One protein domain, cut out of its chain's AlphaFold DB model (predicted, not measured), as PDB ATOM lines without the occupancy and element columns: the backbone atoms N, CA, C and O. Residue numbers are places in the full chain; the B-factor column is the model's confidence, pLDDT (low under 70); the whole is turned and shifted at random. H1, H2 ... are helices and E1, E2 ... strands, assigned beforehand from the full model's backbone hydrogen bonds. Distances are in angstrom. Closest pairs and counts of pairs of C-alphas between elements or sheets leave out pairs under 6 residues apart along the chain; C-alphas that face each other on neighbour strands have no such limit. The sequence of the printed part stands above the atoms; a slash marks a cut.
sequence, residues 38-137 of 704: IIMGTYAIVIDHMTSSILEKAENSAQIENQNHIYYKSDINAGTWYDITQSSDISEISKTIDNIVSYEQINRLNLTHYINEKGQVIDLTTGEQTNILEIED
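What this domain is: This is residues 38 to 137 of the 704 residues of the protein "Cu_amine_oxidN1 domain-containing protein" of Clostridium sp. MD294 (UniProt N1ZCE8). Six short strands stand side by side in a twisted wall, only just so, and the helix H1 packs on one face of it, along E2. The short helices H2 and H3 only graze this sheet, and residues 124 to 137 have no named element. The printed part has 100 residues, in the order E1 E2 H1 E3 E4 H2 H3 E5 E6, and the sheet, E4 E3 E1 E2 E5 E6, is mixed. The class is mixed, helices and strands, with under half of the residues in named elements. The whole is compact, with a radius of gyration of the C-alphas of 13.5 A and spans of 41 by 28 by 25 A.

Where its parts are: E1, residues 38 to 40, begins at C-alpha 38 (123.396, 196.532, 206.957). E2 is residues 43 to 46, 9.9 A long, and H1 residues 52 to 64, 18.3 A. E3 is residues 71 to 73, E4 81 to 83, H2 90 to 94, H3 103 to 108 and E5 113 to 115. E6, residues 121 to 123, ends at C-alpha 123 (107.158, 196.272, 205.904).

How they stand to each other: E1 and E2 form an antiparallel hairpin, with N 38 and O 45 2.8 A apart. E3 is antiparallel to E1, N 39 to O 71 2.7 A, and forms a hairpin with edge strand E4, N 72 to O 82 2.9 A. E2 and E5 are parallel, N 44 to O 113 2.9 A; E5 and edge strand E6 form a hairpin, N 122 to O 114 2.8 A. H1 and the sheet make two layers: it lies over E2 at a height over the sheet of 8.2 A, and the closest C-alphas of E2 and H1 are those of Tyr 43 and Ala 58, 5.6 A apart. E2, H1 and E3 are a split strand-helix-strand unit, two strands running the same way with E1 between them, and its crossover is right-handed. In H1 and H3 every O i to N i+4 pair is within hydrogen-bond range; in H2 0 of 1 is, and 1 of 2 O i to N i+3 pairs.

The domain as a whole: The C-alphas of Ile 97 and Asp 137 are the two farthest apart, 41.4 A. The printed part has no cut, and no link is long. Mean pLDDT of the printed part is 75.1, with residues 49 to 57, 87 to 98, 119 and 130 to 137 under 70.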
ATOM      1  N   ILE A  38     123.168 196.481 205.515       91.00
ATOM      2  CA  ILE A  38     123.396 196.532 206.957       91.00
ATOM      3  C   ILE A  38     122.110 196.130 207.683       91.00
ATOM      4  O   ILE A  38     121.013 196.488 207.262       91.00
ATOM      5  N   ILE A  39     122.233 195.354 208.752       93.62
ATOM      6  CA  ILE A  39     121.146 195.038 209.669       93.62
ATOM      7  C   ILE A  39     121.479 195.671 211.011       93.62
ATOM      8  O   ILE A  39     122.542 195.404 211.571       93.62
ATOM      9  N   MET A  40     120.566 196.490 211.515       88.38
ATOM     10  CA  MET A  40     120.675 197.167 212.801       88.38
ATOM     11  C   MET A  40     119.290 197.199 213.443       88.38
ATOM     12  O   MET A  40     118.326 197.636 212.812       88.38
ATOM     13  N   GLY A  41     119.179 196.682 214.668       90.88
ATOM     14  CA  GLY A  41     117.876 196.472 215.291       90.88
ATOM     15  C   GLY A  41     116.976 195.640 214.381       90.88
ATOM     16  O   GLY A  41     117.439 194.662 213.799       90.88
ATOM     17  N   THR A  42     115.720 196.031 214.201       90.69
ATOM     18  CA  THR A  42     114.759 195.301 213.352       90.69
ATOM     19  C   THR A  42     114.799 195.691 211.870       90.69
ATOM     20  O   THR A  42     113.944 195.258 211.092       90.69
ATOM     21  N   TYR A  43     115.791 196.479 211.453       90.44
ATOM     22  CA  TYR A  43     115.888 197.027 210.103       90.44
ATOM     23  C   TYR A  43     116.975 196.323 209.290       90.44
ATOM     24  O   TYR A  43     118.104 196.175 209.752       90.44
ATOM     25  N   ALA A  44     116.650 195.950 208.050       92.62
ATOM     26  CA  ALA A  44     117.625 195.660 207.000       92.62
ATOM     27  C   ALA A  44     117.668 196.828 206.011       92.62
ATOM     28  O   ALA A  44     116.644 197.222 205.460       92.62
ATOM     29  N   ILE A  45     118.847 197.390 205.778       87.75
ATOM     30  CA  ILE A  45     119.024 198.628 205.024       87.75
ATOM     31  C   ILE A  45     120.115 198.417 203.985       87.75
ATOM     32  O   ILE A  45     121.249 198.093 204.328       87.75
ATOM     33  N   VAL A  46     119.817 198.641 202.708       85.69
ATOM     34  CA  VAL A  46     120.886 198.820 201.717       85.69
ATOM     35  C   VAL A  46     121.588 200.144 202.010       85.69
ATOM     36  O   VAL A  46     120.951 201.194 201.993       85.69
ATOM     37  N   ILE A  47     122.894 200.097 202.297       72.81
ATOM     38  CA  ILE A  47     123.650 201.205 202.908       72.81
ATOM     39  C   ILE A  47     123.578 202.510 202.105       72.81
ATOM     40  O   ILE A  47     123.604 203.591 202.683       72.81
ATOM     41  N   ASP A  48     123.428 202.409 200.784       70.38
ATOM     42  CA  ASP A  48     123.343 203.553 199.871       70.38
ATOM     43  C   ASP A  48     122.063 204.386 200.080       70.38
ATOM     44  O   ASP A  48     121.994 205.539 199.657       70.38
ATOM     45  N   HIS A  49     121.069 203.815 200.766       68.50
ATOM     46  CA  HIS A  49     119.796 204.450 201.108       68.50
ATOM     47  C   HIS A  49     119.671 204.761 202.599       68.50
ATOM     48  O   HIS A  49     118.604 205.168 203.051       68.50
ATOM     49  N   MET A  50     120.739 204.585 203.378       66.81
ATOM     50  CA  MET A  50     120.751 204.934 204.792       66.81
ATOM     51  C   MET A  50     120.745 206.458 204.954       66.81
ATOM     52  O   MET A  50     121.667 207.156 204.537       66.81
ATOM     53  N   THR A  51     119.691 206.981 205.573       56.75
ATOM     54  CA  THR A  51     119.576 208.387 205.983       56.75
ATOM     55  C   THR A  51     119.701 208.494 207.499       56.75
ATOM     56  O   THR A  51     119.520 207.498 208.196       56.75
ATOM     57  N   SER A  52     119.946 209.695 208.033       47.94
ATOM     58  CA  SER A  52     119.987 209.905 209.489       47.94
ATOM     59  C   SER A  52     118.688 209.469 210.179       47.94
ATOM     60  O   SER A  52     118.742 208.891 211.253       47.94
ATOM     61  N   SER A  53     117.533 209.657 209.527       50.28
ATOM     62  CA  SER A  53     116.238 209.206 210.051       50.28
ATOM     63  C   SER A  53     116.105 207.678 210.063       50.28
ATOM     64  O   SER A  53     115.607 207.114 211.033       50.28
ATOM     65  N   ILE A  54     116.579 206.988 209.016       64.50
ATOM     66  CA  ILE A  54     116.624 205.514 208.980       64.50
ATOM     67  C   ILE A  54     117.553 204.982 210.068       64.50
ATOM     68  O   ILE A  54     117.212 204.012 210.738       64.50
ATOM     69  N   LEU A  55     118.718 205.612 210.222       67.19
ATOM     70  CA  LEU A  55     119.723 205.219 211.199       67.19
ATOM     71  C   LEU A  55     119.185 205.367 212.625       67.19
ATOM     72  O   LEU A  55     119.183 204.391 213.363       67.19
ATOM     73  N   GLU A  56     118.636 206.533 212.973       62.78
ATOM     74  CA  GLU A  56     118.027 206.786 214.285       62.78
ATOM     75  C   GLU A  56     116.921 205.762 214.602       62.78
ATOM     76  O   GLU A  56     116.865 205.205 215.698       62.78
ATOM     77  N   LYS A  57     116.070 205.438 213.619       66.75
ATOM     78  CA  LYS A  57     115.018 204.416 213.757       66.75
ATOM     79  C   LYS A  57     115.585 203.014 213.979       66.75
ATOM     80  O   LYS A  57     115.097 202.276 214.840       66.75
ATOM     81  N   ALA A  58     116.618 202.643 213.229       79.31
ATOM     82  CA  ALA A  58     117.284 201.357 213.376       79.31
ATOM     83  C   ALA A  58     117.961 201.231 214.753       79.31
ATOM     84  O   ALA A  58     117.780 200.212 215.427       79.31
ATOM     85  N   GLU A  59     118.641 202.282 215.219       76.69
ATOM     86  CA  GLU A  59     119.267 202.363 216.546       76.69
ATOM     87  C   GLU A  59     118.235 202.271 217.680       76.69
ATOM     88  O   GLU A  59     118.412 201.485 218.614       76.69
ATOM     89  N   ASN A  60     117.116 202.994 217.581       75.19
ATOM     90  CA  ASN A  60     116.034 202.922 218.568       75.19
ATOM     91  C   ASN A  60     115.420 201.515 218.629       75.19
ATOM     92  O   ASN A  60     115.207 200.972 219.716       75.19
ATOM     93  N   SER A  61     115.195 200.878 217.474       81.56
ATOM     94  CA  SER A  61     114.663 199.511 217.431       81.56
ATOM     95  C   SER A  61     115.623 198.480 218.034       81.56
ATOM     96  O   SER A  61     115.176 197.538 218.686       81.56
ATOM     97  N   ALA A  62     116.940 198.673 217.881       79.75
ATOM     98  CA  ALA A  62     117.950 197.823 218.509       79.75
ATOM     99  C   ALA A  62     117.845 197.861 220.039       79.75
ATOM    100  O   ALA A  62     117.901 196.808 220.678       79.75
ATOM    101  N   GLN A  63     117.622 199.051 220.606       72.38
ATOM    102  CA  GLN A  63     117.451 199.234 222.046       72.38
ATOM    103  C   GLN A  63     116.140 198.622 222.559       72.38
ATOM    104  O   GLN A  63     116.155 197.935 223.580       72.38
ATOM    105  N   ILE A  64     115.021 198.846 221.858       72.25
ATOM    106  CA  ILE A  64     113.686 198.363 222.261       72.25
ATOM    107  C   ILE A  64     113.618 196.831 222.218       72.25
ATOM    108  O   ILE A  64     113.183 196.201 223.180       72.25
ATOM    109  N   GLU A  65     114.095 196.229 221.130       75.50
ATOM    110  CA  GLU A  65     114.005 194.782 220.886       75.50
ATOM    111  C   GLU A  65     115.219 194.006 221.424       75.50
ATOM    112  O   GLU A  65     115.330 192.794 221.239       75.50
ATOM    113  N   ASN A  66     116.149 194.697 222.096       79.94
ATOM    114  CA  ASN A  66     117.406 194.145 222.604       79.94
ATOM    115  C   ASN A  66     118.239 193.418 221.519       79.94
ATOM    116  O   ASN A  66     118.945 192.444 221.793       79.94
ATOM    117  N   GLN A  67     118.172 193.907 220.277       88.19
ATOM    118  CA  GLN A  67     118.911 193.408 219.111       88.19
ATOM    119  C   GLN A  67     120.057 194.376 218.773       88.19
ATOM    120  O   GLN A  67     120.079 195.008 217.722       88.19
ATOM    121  N   ASN A  68     121.014 194.496 219.700       84.81
ATOM    122  CA  ASN A  68     122.103 195.488 219.660       84.81
ATOM    123  C   ASN A  68     123.271 195.136 218.720       84.81
ATOM    124  O   ASN A  68     124.198 195.929 218.573       84.81
ATOM    125  N   HIS A  69     123.257 193.947 218.114       88.56
ATOM    126  CA  HIS A  69     124.289 193.546 217.163       88.56
ATOM    127  C   HIS A  69     124.037 194.164 215.787       88.56
ATOM    128  O   HIS A  69     122.912 194.134 215.286       88.56
ATOM    129  N   ILE A  70     125.102 194.672 215.169       89.19
ATOM    130  CA  ILE A  70     125.073 195.244 213.825       89.19
ATOM    131  C   ILE A  70     125.710 194.243 212.866       89.19
ATOM    132  O   ILE A  70     126.858 193.840 213.057       89.19
ATOM    133  N   TYR A  71     124.986 193.861 211.815       92.00
ATOM    134  CA  TYR A  71     125.481 192.929 210.803       92.00
ATOM    135  C   TYR A  71     125.622 193.602 209.446       92.00
ATOM    136  O   TYR A  71     124.789 194.415 209.067       92.00
ATOM    137  N   TYR A  72     126.633 193.228 208.669       90.31
ATOM    138  CA  TYR A  72     126.869 193.791 207.343       90.31
ATOM    139  C   TYR A  72     127.163 192.710 206.305       90.31
ATOM    140  O   TYR A  72     128.003 191.834 206.525       90.31
ATOM    141  N   LYS A  73     126.487 192.781 205.154       91.06
ATOM    142  CA  LYS A  73     126.727 191.912 203.999       91.06
ATOM    143  C   LYS A  73     127.760 192.545 203.078       91.06
ATOM    144  O   LYS A  73     127.471 193.515 202.380       91.06
ATOM    145  N   SER A  74     128.953 191.966 203.048       82.56
ATOM    146  CA  SER A  74     130.098 192.521 202.326       82.56
ATOM    147  C   SER A  74     129.932 192.475 200.804       82.56
ATOM    148  O   SER A  74     129.608 191.435 200.230       82.56
ATOM    149  N   ASP A  75     130.224 193.592 200.136       79.88
ATOM    150  CA  ASP A  75     130.406 193.677 198.681       79.88
ATOM    151  C   ASP A  75     131.780 193.192 198.206       79.88
ATOM    152  O   ASP A  75     131.911 192.758 197.063       79.88
ATOM    153  N   ILE A  76     132.780 193.204 199.085       74.12
ATOM    154  CA  ILE A  76     134.160 192.811 198.772       74.12
ATOM    155  C   ILE A  76     134.370 191.296 198.952       74.12
ATOM    156  O   ILE A  76     135.079 190.674 198.164       74.12
ATOM    157  N   ASN A  77     133.699 190.671 199.929       77.06
ATOM    158  CA  ASN A  77     133.854 189.247 200.264       77.06
ATOM    159  C   ASN A  77     132.658 188.396 199.801       77.06
ATOM    160  O   ASN A  77     132.091 187.619 200.572       77.06
ATOM    161  N   ALA A  78     132.263 188.554 198.532       77.31
ATOM    162  CA  ALA A  78     131.268 187.724 197.842       77.31
ATOM    163  C   ALA A  78     129.921 187.546 198.584       77.31
ATOM    164  O   ALA A  78     129.317 186.475 198.529       77.31
ATOM    165  N   GLY A  79     129.433 188.582 199.277       80.00
ATOM    166  CA  GLY A  79     128.152 188.531 199.993       80.00
ATOM    167  C   GLY A  79     128.198 187.793 201.334       80.00
ATOM    168  O   GLY A  79     127.160 187.344 201.824       80.00
ATOM    169  N   THR A  80     129.386 187.651 201.928       87.56
ATOM    170  CA  THR A  80     129.556 187.117 203.288       87.56
ATOM    171  C   THR A  80     129.032 188.119 204.323       87.56
ATOM    172  O   THR A  80     129.279 189.320 204.199       87.56
ATOM    173  N   TRP A  81     128.311 187.629 205.336       91.00
ATOM    174  CA  TRP A  81     127.831 188.437 206.460       91.00
ATOM    175  C   TRP A  81     128.877 188.518 207.571       91.00
ATOM    176  O   TRP A  81     129.498 187.510 207.910       91.00
ATOM    177  N   TYR A  82     129.018 189.702 208.158       88.12
ATOM    178  CA  TYR A  82     129.910 189.982 209.278       88.12
ATOM    179  C   TYR A  82     129.147 190.625 210.433       88.12
ATOM    180  O   TYR A  82     128.250 191.428 210.184       88.12
ATOM    181  N   ASP A  83     129.514 190.307 211.672       88.25
ATOM    182  CA  ASP A  83     129.170 191.110 212.849       88.25
ATOM    183  C   ASP A  83     130.175 192.266 212.960       88.25
ATOM    184  O   ASP A  83     131.387 192.046 213.004       88.25
ATOM    185  N   ILE A  84     129.666 193.495 212.957       83.06
ATOM    186  CA  ILE A  84     130.458 194.731 212.940       83.06
ATOM    187  C   ILE A  84     130.191 195.609 214.163       83.06
ATOM    188  O   ILE A  84     130.581 196.770 214.192       83.06
ATOM    189  N   THR A  85     129.549 195.056 215.194       81.62
ATOM    190  CA  THR A  85     129.103 195.793 216.388       81.62
ATOM    191  C   THR A  85     130.237 196.545 217.096       81.62
ATOM    192  O   THR A  85     130.003 197.575 217.717       81.62
ATOM    193  N   GLN A  86     131.469 196.033 217.025       72.19
ATOM    194  CA  GLN A  86     132.647 196.606 217.693       72.19
ATOM    195  C   GLN A  86     133.600 197.337 216.732       72.19
ATOM    196  O   GLN A  86     134.669 197.774 217.152       72.19
ATOM    197  N   SER A  87     133.255 197.440 215.448       66.75
ATOM    198  CA  SER A  87     134.125 198.032 214.432       66.75
ATOM    199  C   SER A  87     133.894 199.538 214.333       66.75
ATOM    200  O   SER A  87     132.777 199.983 214.084       66.75
ATOM    201  N   SER A  88     134.955 200.329 214.490       51.31
ATOM    202  CA  SER A  88     134.927 201.788 214.303       51.31
ATOM    203  C   SER A  88     135.183 202.219 212.852       51.31
ATOM    204  O   SER A  88     134.971 203.384 212.520       51.31
ATOM    205  N   ASP A  89     135.617 201.298 211.981       50.88
ATOM    206  CA  ASP A  89     135.909 201.547 210.564       50.88
ATOM    207  C   ASP A  89     135.501 200.340 209.689       50.88
ATOM    208  O   ASP A  89     135.837 199.186 209.970       50.88
ATOM    209  N   ILE A  90     134.790 200.608 208.587       51.66
ATOM    210  CA  ILE A  90     134.285 199.604 207.635       51.66
ATOM    211  C   ILE A  90     135.421 198.828 206.935       51.66
ATOM    212  O   ILE A  90     135.226 197.709 206.460       51.66
ATOM    213  N   SER A  91     136.633 199.391 206.896       51.78
ATOM    214  CA  SER A  91     137.824 198.752 206.331       51.78
ATOM    215  C   SER A  91     138.399 197.633 207.216       51.78
ATOM    216  O   SER A  91     139.088 196.742 206.702       51.78
ATOM    217  N   GLU A  92     138.075 197.604 208.515       50.25
ATOM    218  CA  GLU A  92     138.485 196.539 209.445       50.25
ATOM    219  C   GLU A  92     137.728 195.223 209.213       50.25
ATOM    220  O   GLU A  92     138.274 194.148 209.463       50.25
ATOM    221  N   ILE A  93     136.532 195.291 208.617       54.59
ATOM    222  CA  ILE A  93     135.670 194.142 208.271       54.59
ATOM    223  C   ILE A  93     136.388 193.160 207.327       54.59
ATOM    224  O   ILE A  93     136.128 191.959 207.326       54.59
ATOM    225  N   SER A  94     137.340 193.657 206.531       49.75
ATOM    226  CA  SER A  94     138.091 192.858 205.561       49.75
ATOM    227  C   SER A  94     139.226 192.008 206.162       49.75
ATOM    228  O   SER A  94     139.824 191.217 205.431       49.75
ATOM    229  N   LYS A  95     139.552 192.151 207.461       50.06
ATOM    230  CA  LYS A  95     140.816 191.643 208.037       50.06
ATOM    231  C   LYS A  95     140.696 190.473 209.021       50.06
ATOM    232  O   LYS A  95     141.714 189.834 209.282       50.06
ATOM    233  N   THR A  96     139.513 190.141 209.538       52.66
ATOM    234  CA  THR A  96     139.349 189.075 210.548       52.66
ATOM    235  C   THR A  96     138.285 188.048 210.151       52.66
ATOM    236  O   THR A  96     137.137 188.373 209.866       52.66
ATOM    237  N   ILE A  97     138.679 186.769 210.141       56.81
ATOM    238  CA  ILE A  97     137.800 185.613 209.870       56.81
ATOM    239  C   ILE A  97     136.819 185.387 211.038       56.81
ATOM    240  O   ILE A  97     135.743 184.824 210.846       56.81
ATOM    241  N   ASP A  98     137.161 185.880 212.230       61.91
ATOM    242  CA  ASP A  98     136.440 185.625 213.482       61.91
ATOM    243  C   ASP A  98     135.087 186.355 213.599       61.91
ATOM    244  O   ASP A  98     134.298 186.032 214.482       61.91
ATOM    245  N   ASN A  99     134.784 187.284 212.684       76.69
ATOM    246  CA  ASN A  99     133.537 188.059 212.681       76.69
ATOM    247  C   ASN A  99     132.507 187.553 211.654       76.69
ATOM    248  O   ASN A  99     131.475 188.193 211.468       76.69
ATOM    249  N   ILE A 100     132.774 186.444 210.950       85.06
ATOM    250  CA  ILE A 100     131.857 185.893 209.938       85.06
ATOM    251  C   ILE A 100     130.615 185.295 210.608       85.06
ATOM    252  O   ILE A 100     130.709 184.484 211.528       85.06
ATOM    253  N   VAL A 101     129.442 185.637 210.076       88.69
ATOM    254  CA  VAL A 101     128.136 185.218 210.592       88.69
ATOM    255  C   VAL A 101     127.427 184.301 209.596       88.69
ATOM    256  O   VAL A 101     127.424 184.529 208.386       88.69
ATOM    257  N   SER A 102     126.809 183.234 210.107       90.75
ATOM    258  CA  SER A 102     126.076 182.269 209.279       90.75
ATOM    259  C   SER A 102     124.728 182.820 208.794       90.75
ATOM    260  O   SER A 102     124.080 183.613 209.476       90.75
ATOM    261  N   TYR A 103     124.245 182.333 207.646       90.94
ATOM    262  CA  TYR A 103     122.895 182.659 207.160       90.94
ATOM    263  C   TYR A 103     121.802 182.250 208.151       90.94
ATOM    264  O   TYR A 103     120.809 182.955 208.281       90.94
ATOM    265  N   GLU A 104     121.997 181.156 208.893       91.12
ATOM    266  CA  GLU A 104     121.059 180.727 209.931       91.12
ATOM    267  C   GLU A 104     120.919 181.775 211.042       91.12
ATOM    268  O   GLU A 104     119.806 182.058 211.479       91.12
ATOM    269  N   GLN A 105     122.025 182.387 211.469       92.38
ATOM    270  CA  GLN A 105     121.994 183.449 212.469       92.38
ATOM    271  C   GLN A 105     121.264 184.689 211.943       92.38
ATOM    272  O   GLN A 105     120.386 185.201 212.631       92.38
ATOM    273  N   ILE A 106     121.551 185.117 210.710       93.62
ATOM    274  CA  ILE A 106     120.852 186.253 210.088       93.62
ATOM    275  C   ILE A 106     119.353 185.962 209.950       93.62
ATOM    276  O   ILE A 106     118.527 186.782 210.343       93.62
ATOM    277  N   ASN A 107     118.976 184.776 209.472       90.38
ATOM    278  CA  ASN A 107     117.579 184.368 209.289       90.38
ATOM    279  C   ASN A 107     116.783 184.246 210.601       90.38
ATOM    280  O   ASN A 107     115.556 184.258 210.563       90.38
ATOM    281  N   ARG A 108     117.447 184.147 211.759       88.81
ATOM    282  CA  ARG A 108     116.792 184.123 213.080       88.81
ATOM    283  C   ARG A 108     116.521 185.512 213.664       88.81
ATOM    284  O   ARG A 108     115.774 185.598 214.632       88.81
ATOM    285  N   LEU A 109     117.107 186.573 213.102       91.19
ATOM    286  CA  LEU A 109     116.869 187.950 213.552       91.19
ATOM    287  C   LEU A 109     115.408 188.347 213.336       91.19
ATOM    288  O   LEU A 109     114.823 187.986 212.312       91.19
ATOM    289  N   ASN A 110     114.844 189.114 214.268       88.81
ATOM    290  CA  ASN A 110     113.521 189.701 214.091       88.81
ATOM    291  C   ASN A 110     113.671 190.957 213.228       88.81
ATOM    292  O   ASN A 110     114.293 191.921 213.670       88.81
ATOM    293  N   LEU A 111     113.172 190.927 211.990       89.31
ATOM    294  CA  LEU A 111     113.213 192.073 211.080       89.31
ATOM    295  C   LEU A 111     111.794 192.485 210.713       89.31
ATOM    296  O   LEU A 111     111.013 191.653 210.255       89.31
ATOM    297  N   THR A 112     111.495 193.766 210.876       86.06
ATOM    298  CA  THR A 112     110.187 194.351 210.565       86.06
ATOM    299  C   THR A 112     110.240 195.244 209.335       86.06
ATOM    300  O   THR A 112     109.227 195.391 208.665       86.06
ATOM    301  N   HIS A 113     111.414 195.765 208.969       87.25
ATOM    302  CA  HIS A 113     111.554 196.685 207.842       87.25
ATOM    303  C   HIS A 113     112.726 196.320 206.937       87.25
ATOM    304  O   HIS A 113     113.807 195.944 207.400       87.25
ATOM    305  N   TYR A 114     112.517 196.480 205.631       90.50
ATOM    306  CA  TYR A 114     113.552 196.360 204.615       90.50
ATOM    307  C   TYR A 114     113.568 197.586 203.706       90.50
ATOM    308  O   TYR A 114     112.581 197.879 203.037       90.50
ATOM    309  N   ILE A 115     114.704 198.279 203.656       84.94
ATOM    310  CA  ILE A 115     114.960 199.354 202.700       84.94
ATOM    311  C   ILE A 115     115.746 198.745 201.544       84.94
ATOM    312  O   ILE A 115     116.923 198.410 201.696       84.94
ATOM    313  N   ASN A 116     115.073 198.568 200.409       83.69
ATOM    314  CA  ASN A 116     115.602 197.810 199.275       83.69
ATOM    315  C   ASN A 116     116.594 198.604 198.401       83.69
ATOM    316  O   ASN A 116     116.881 199.771 198.652       83.69
ATOM    317  N   GLU A 117     117.094 197.989 197.320       80.19
ATOM    318  CA  GLU A 117     118.062 198.592 196.384       80.19
ATOM    319  C   GLU A 117     117.547 199.858 195.685       80.19
ATOM    320  O   GLU A 117     118.333 200.613 195.111       80.19
ATOM    321  N   LYS A 118     116.232 200.091 195.709       70.94
ATOM    322  CA  LYS A 118     115.572 201.268 195.135       70.94
ATOM    323  C   LYS A 118     115.249 202.334 196.189       70.94
ATOM    324  O   LYS A 118     114.609 203.322 195.844       70.94
ATOM    325  N   GLY A 119     115.641 202.125 197.449       56.69
ATOM    326  CA  GLY A 119     115.335 203.015 198.570       56.69
ATOM    327  C   GLY A 119     113.880 202.948 199.037       56.69
ATOM    328  O   GLY A 119     113.423 203.829 199.760       56.69
ATOM    329  N   GLN A 120     113.126 201.929 198.619       73.56
ATOM    330  CA  GLN A 120     111.736 201.746 199.030       73.56
ATOM    331  C   GLN A 120     111.697 201.029 200.376       73.56
ATOM    332  O   GLN A 120     112.414 200.041 200.554       73.56
ATOM    333  N   VAL A 121     110.838 201.488 201.288       78.06
ATOM    334  CA  VAL A 121     110.620 200.804 202.563       78.06
ATOM    335  C   VAL A 121     109.550 199.738 202.384       78.06
ATOM    336  O   VAL A 121     108.472 200.001 201.858       78.06
ATOM    337  N   ILE A 122     109.871 198.519 202.785       82.62
ATOM    338  CA  ILE A 122     108.975 197.370 202.760       82.62
ATOM    339  C   ILE A 122     108.774 196.942 204.205       82.62
ATOM    340  O   ILE A 122     109.747 196.645 204.902       82.62
ATOM    341  N   ASP A 123     107.523 196.905 204.644       81.12
ATOM    342  CA  ASP A 123     107.158 196.272 205.904       81.12
ATOM    343  C   ASP A 123     107.218 194.753 205.702       81.12
ATOM    344  O   ASP A 123     106.494 194.175 204.892       81.12
ATOM    345  N   LEU A 124     108.130 194.092 206.411       83.81
ATOM    346  CA  LEU A 124     108.359 192.652 206.302       83.81
ATOM    347  C   LEU A 124     107.293 191.819 207.030       83.81
ATOM    348  O   LEU A 124     107.245 190.602 206.844       83.81
ATOM    349  N   THR A 125     106.452 192.447 207.853       77.38
ATOM    350  CA  THR A 125     105.334 191.796 208.549       77.38
ATOM    351  C   THR A 125     104.081 191.720 207.679       77.38
ATOM    352  O   THR A 125     103.337 190.742 207.768       77.38
ATOM    353  N   THR A 126     103.877 192.706 206.800       74.62
ATOM    354  CA  THR A 126     102.716 192.791 205.897       74.62
ATOM    355  C   THR A 126     103.064 192.506 204.434       74.62
ATOM    356  O   THR A 126     102.207 192.056 203.676       74.62
ATOM    357  N   GLY A 127     104.321 192.707 204.032       70.31
ATOM    358  CA  GLY A 127     104.799 192.592 202.651       70.31
ATOM    359  C   GLY A 127     104.487 193.808 201.779       70.31
ATOM    360  O   GLY A 127     104.776 193.784 200.580       70.31
ATOM    361  N   GLU A 128     103.891 194.858 202.346       72.44
ATOM    362  CA  GLU A 128     103.514 196.060 201.610       72.44
ATOM    363  C   GLU A 128     104.673 197.062 201.534       72.44
ATOM    364  O   GLU A 128     105.488 197.209 202.448       72.44
ATOM    365  N   GLN A 129     104.749 197.768 200.405       70.50
ATOM    366  CA  GLN A 129     105.630 198.921 200.274       70.50
ATOM    367  C   GLN A 129     105.004 200.088 201.042       70.50
ATOM    368  O   GLN A 129     103.906 200.522 200.701       70.50
ATOM    369  N   THR A 130     105.719 200.620 202.026       57.94
ATOM    370  CA  THR A 130     105.296 201.758 202.847       57.94
ATOM    371  C   THR A 130     106.213 202.959 202.619       57.94
ATOM    372  O   THR A 130     107.330 202.845 202.099       57.94
ATOM    373  N   ASN A 131     105.729 204.152 202.951       53.75
ATOM    374  CA  ASN A 131     106.577 205.330 203.034       53.75
ATOM    375  C   ASN A 131     107.329 205.306 204.373       53.75
ATOM    376  O   ASN A 131     106.749 204.999 205.408       53.75
ATOM    377  N   ILE A 132     108.604 205.702 204.399       47.22
ATOM    378  CA  ILE A 132     109.318 205.841 205.676       47.22
ATOM    379  C   ILE A 132     108.644 206.827 206.639       47.22
ATOM    380  O   ILE A 132     108.808 206.733 207.856       47.22
ATOM    381  N   LEU A 133     107.873 207.759 206.076       43.09
ATOM    382  CA  LEU A 133     107.058 208.707 206.817       43.09
ATOM    383  C   LEU A 133     105.853 208.050 207.507       43.09
ATOM    384  O   LEU A 133     105.386 208.611 208.482       43.09
ATOM    385  N   GLU A 134     105.366 206.886 207.059       41.91
ATOM    386  CA  GLU A 134     104.130 206.250 207.556       41.91
ATOM    387  C   GLU A 134     104.338 205.315 208.753       41.91
ATOM    388  O   GLU A 134     103.400 205.095 209.515       41.91
ATOM    389  N   ILE A 135     105.549 204.788 208.951       44.06
ATOM    390  CA  ILE A 135     105.815 203.769 209.983       44.06
ATOM    391  C   ILE A 135     105.655 204.338 211.402       44.06
ATOM    392  O   ILE A 135     105.243 203.620 212.304       44.06
ATOM    393  N   GLU A 136     105.904 205.638 211.588       54.38
ATOM    394  CA  GLU A 136     105.720 206.368 212.853       54.38
ATOM    395  C   GLU A 136     105.415 207.849 212.555       54.38
ATOM    396  O   GLU A 136     106.102 208.755 213.033       54.38
ATOM    397  N   ASP A 137     104.435 208.124 211.687       67.00
ATOM    398  CA  ASP A 137     104.045 209.510 211.411       67.00
ATOM    399  C   ASP A 137     103.472 210.138 212.686       67.00
ATOM    400  O   ASP A 137     102.461 209.671 213.209       67.00
TER     401      ASP A 137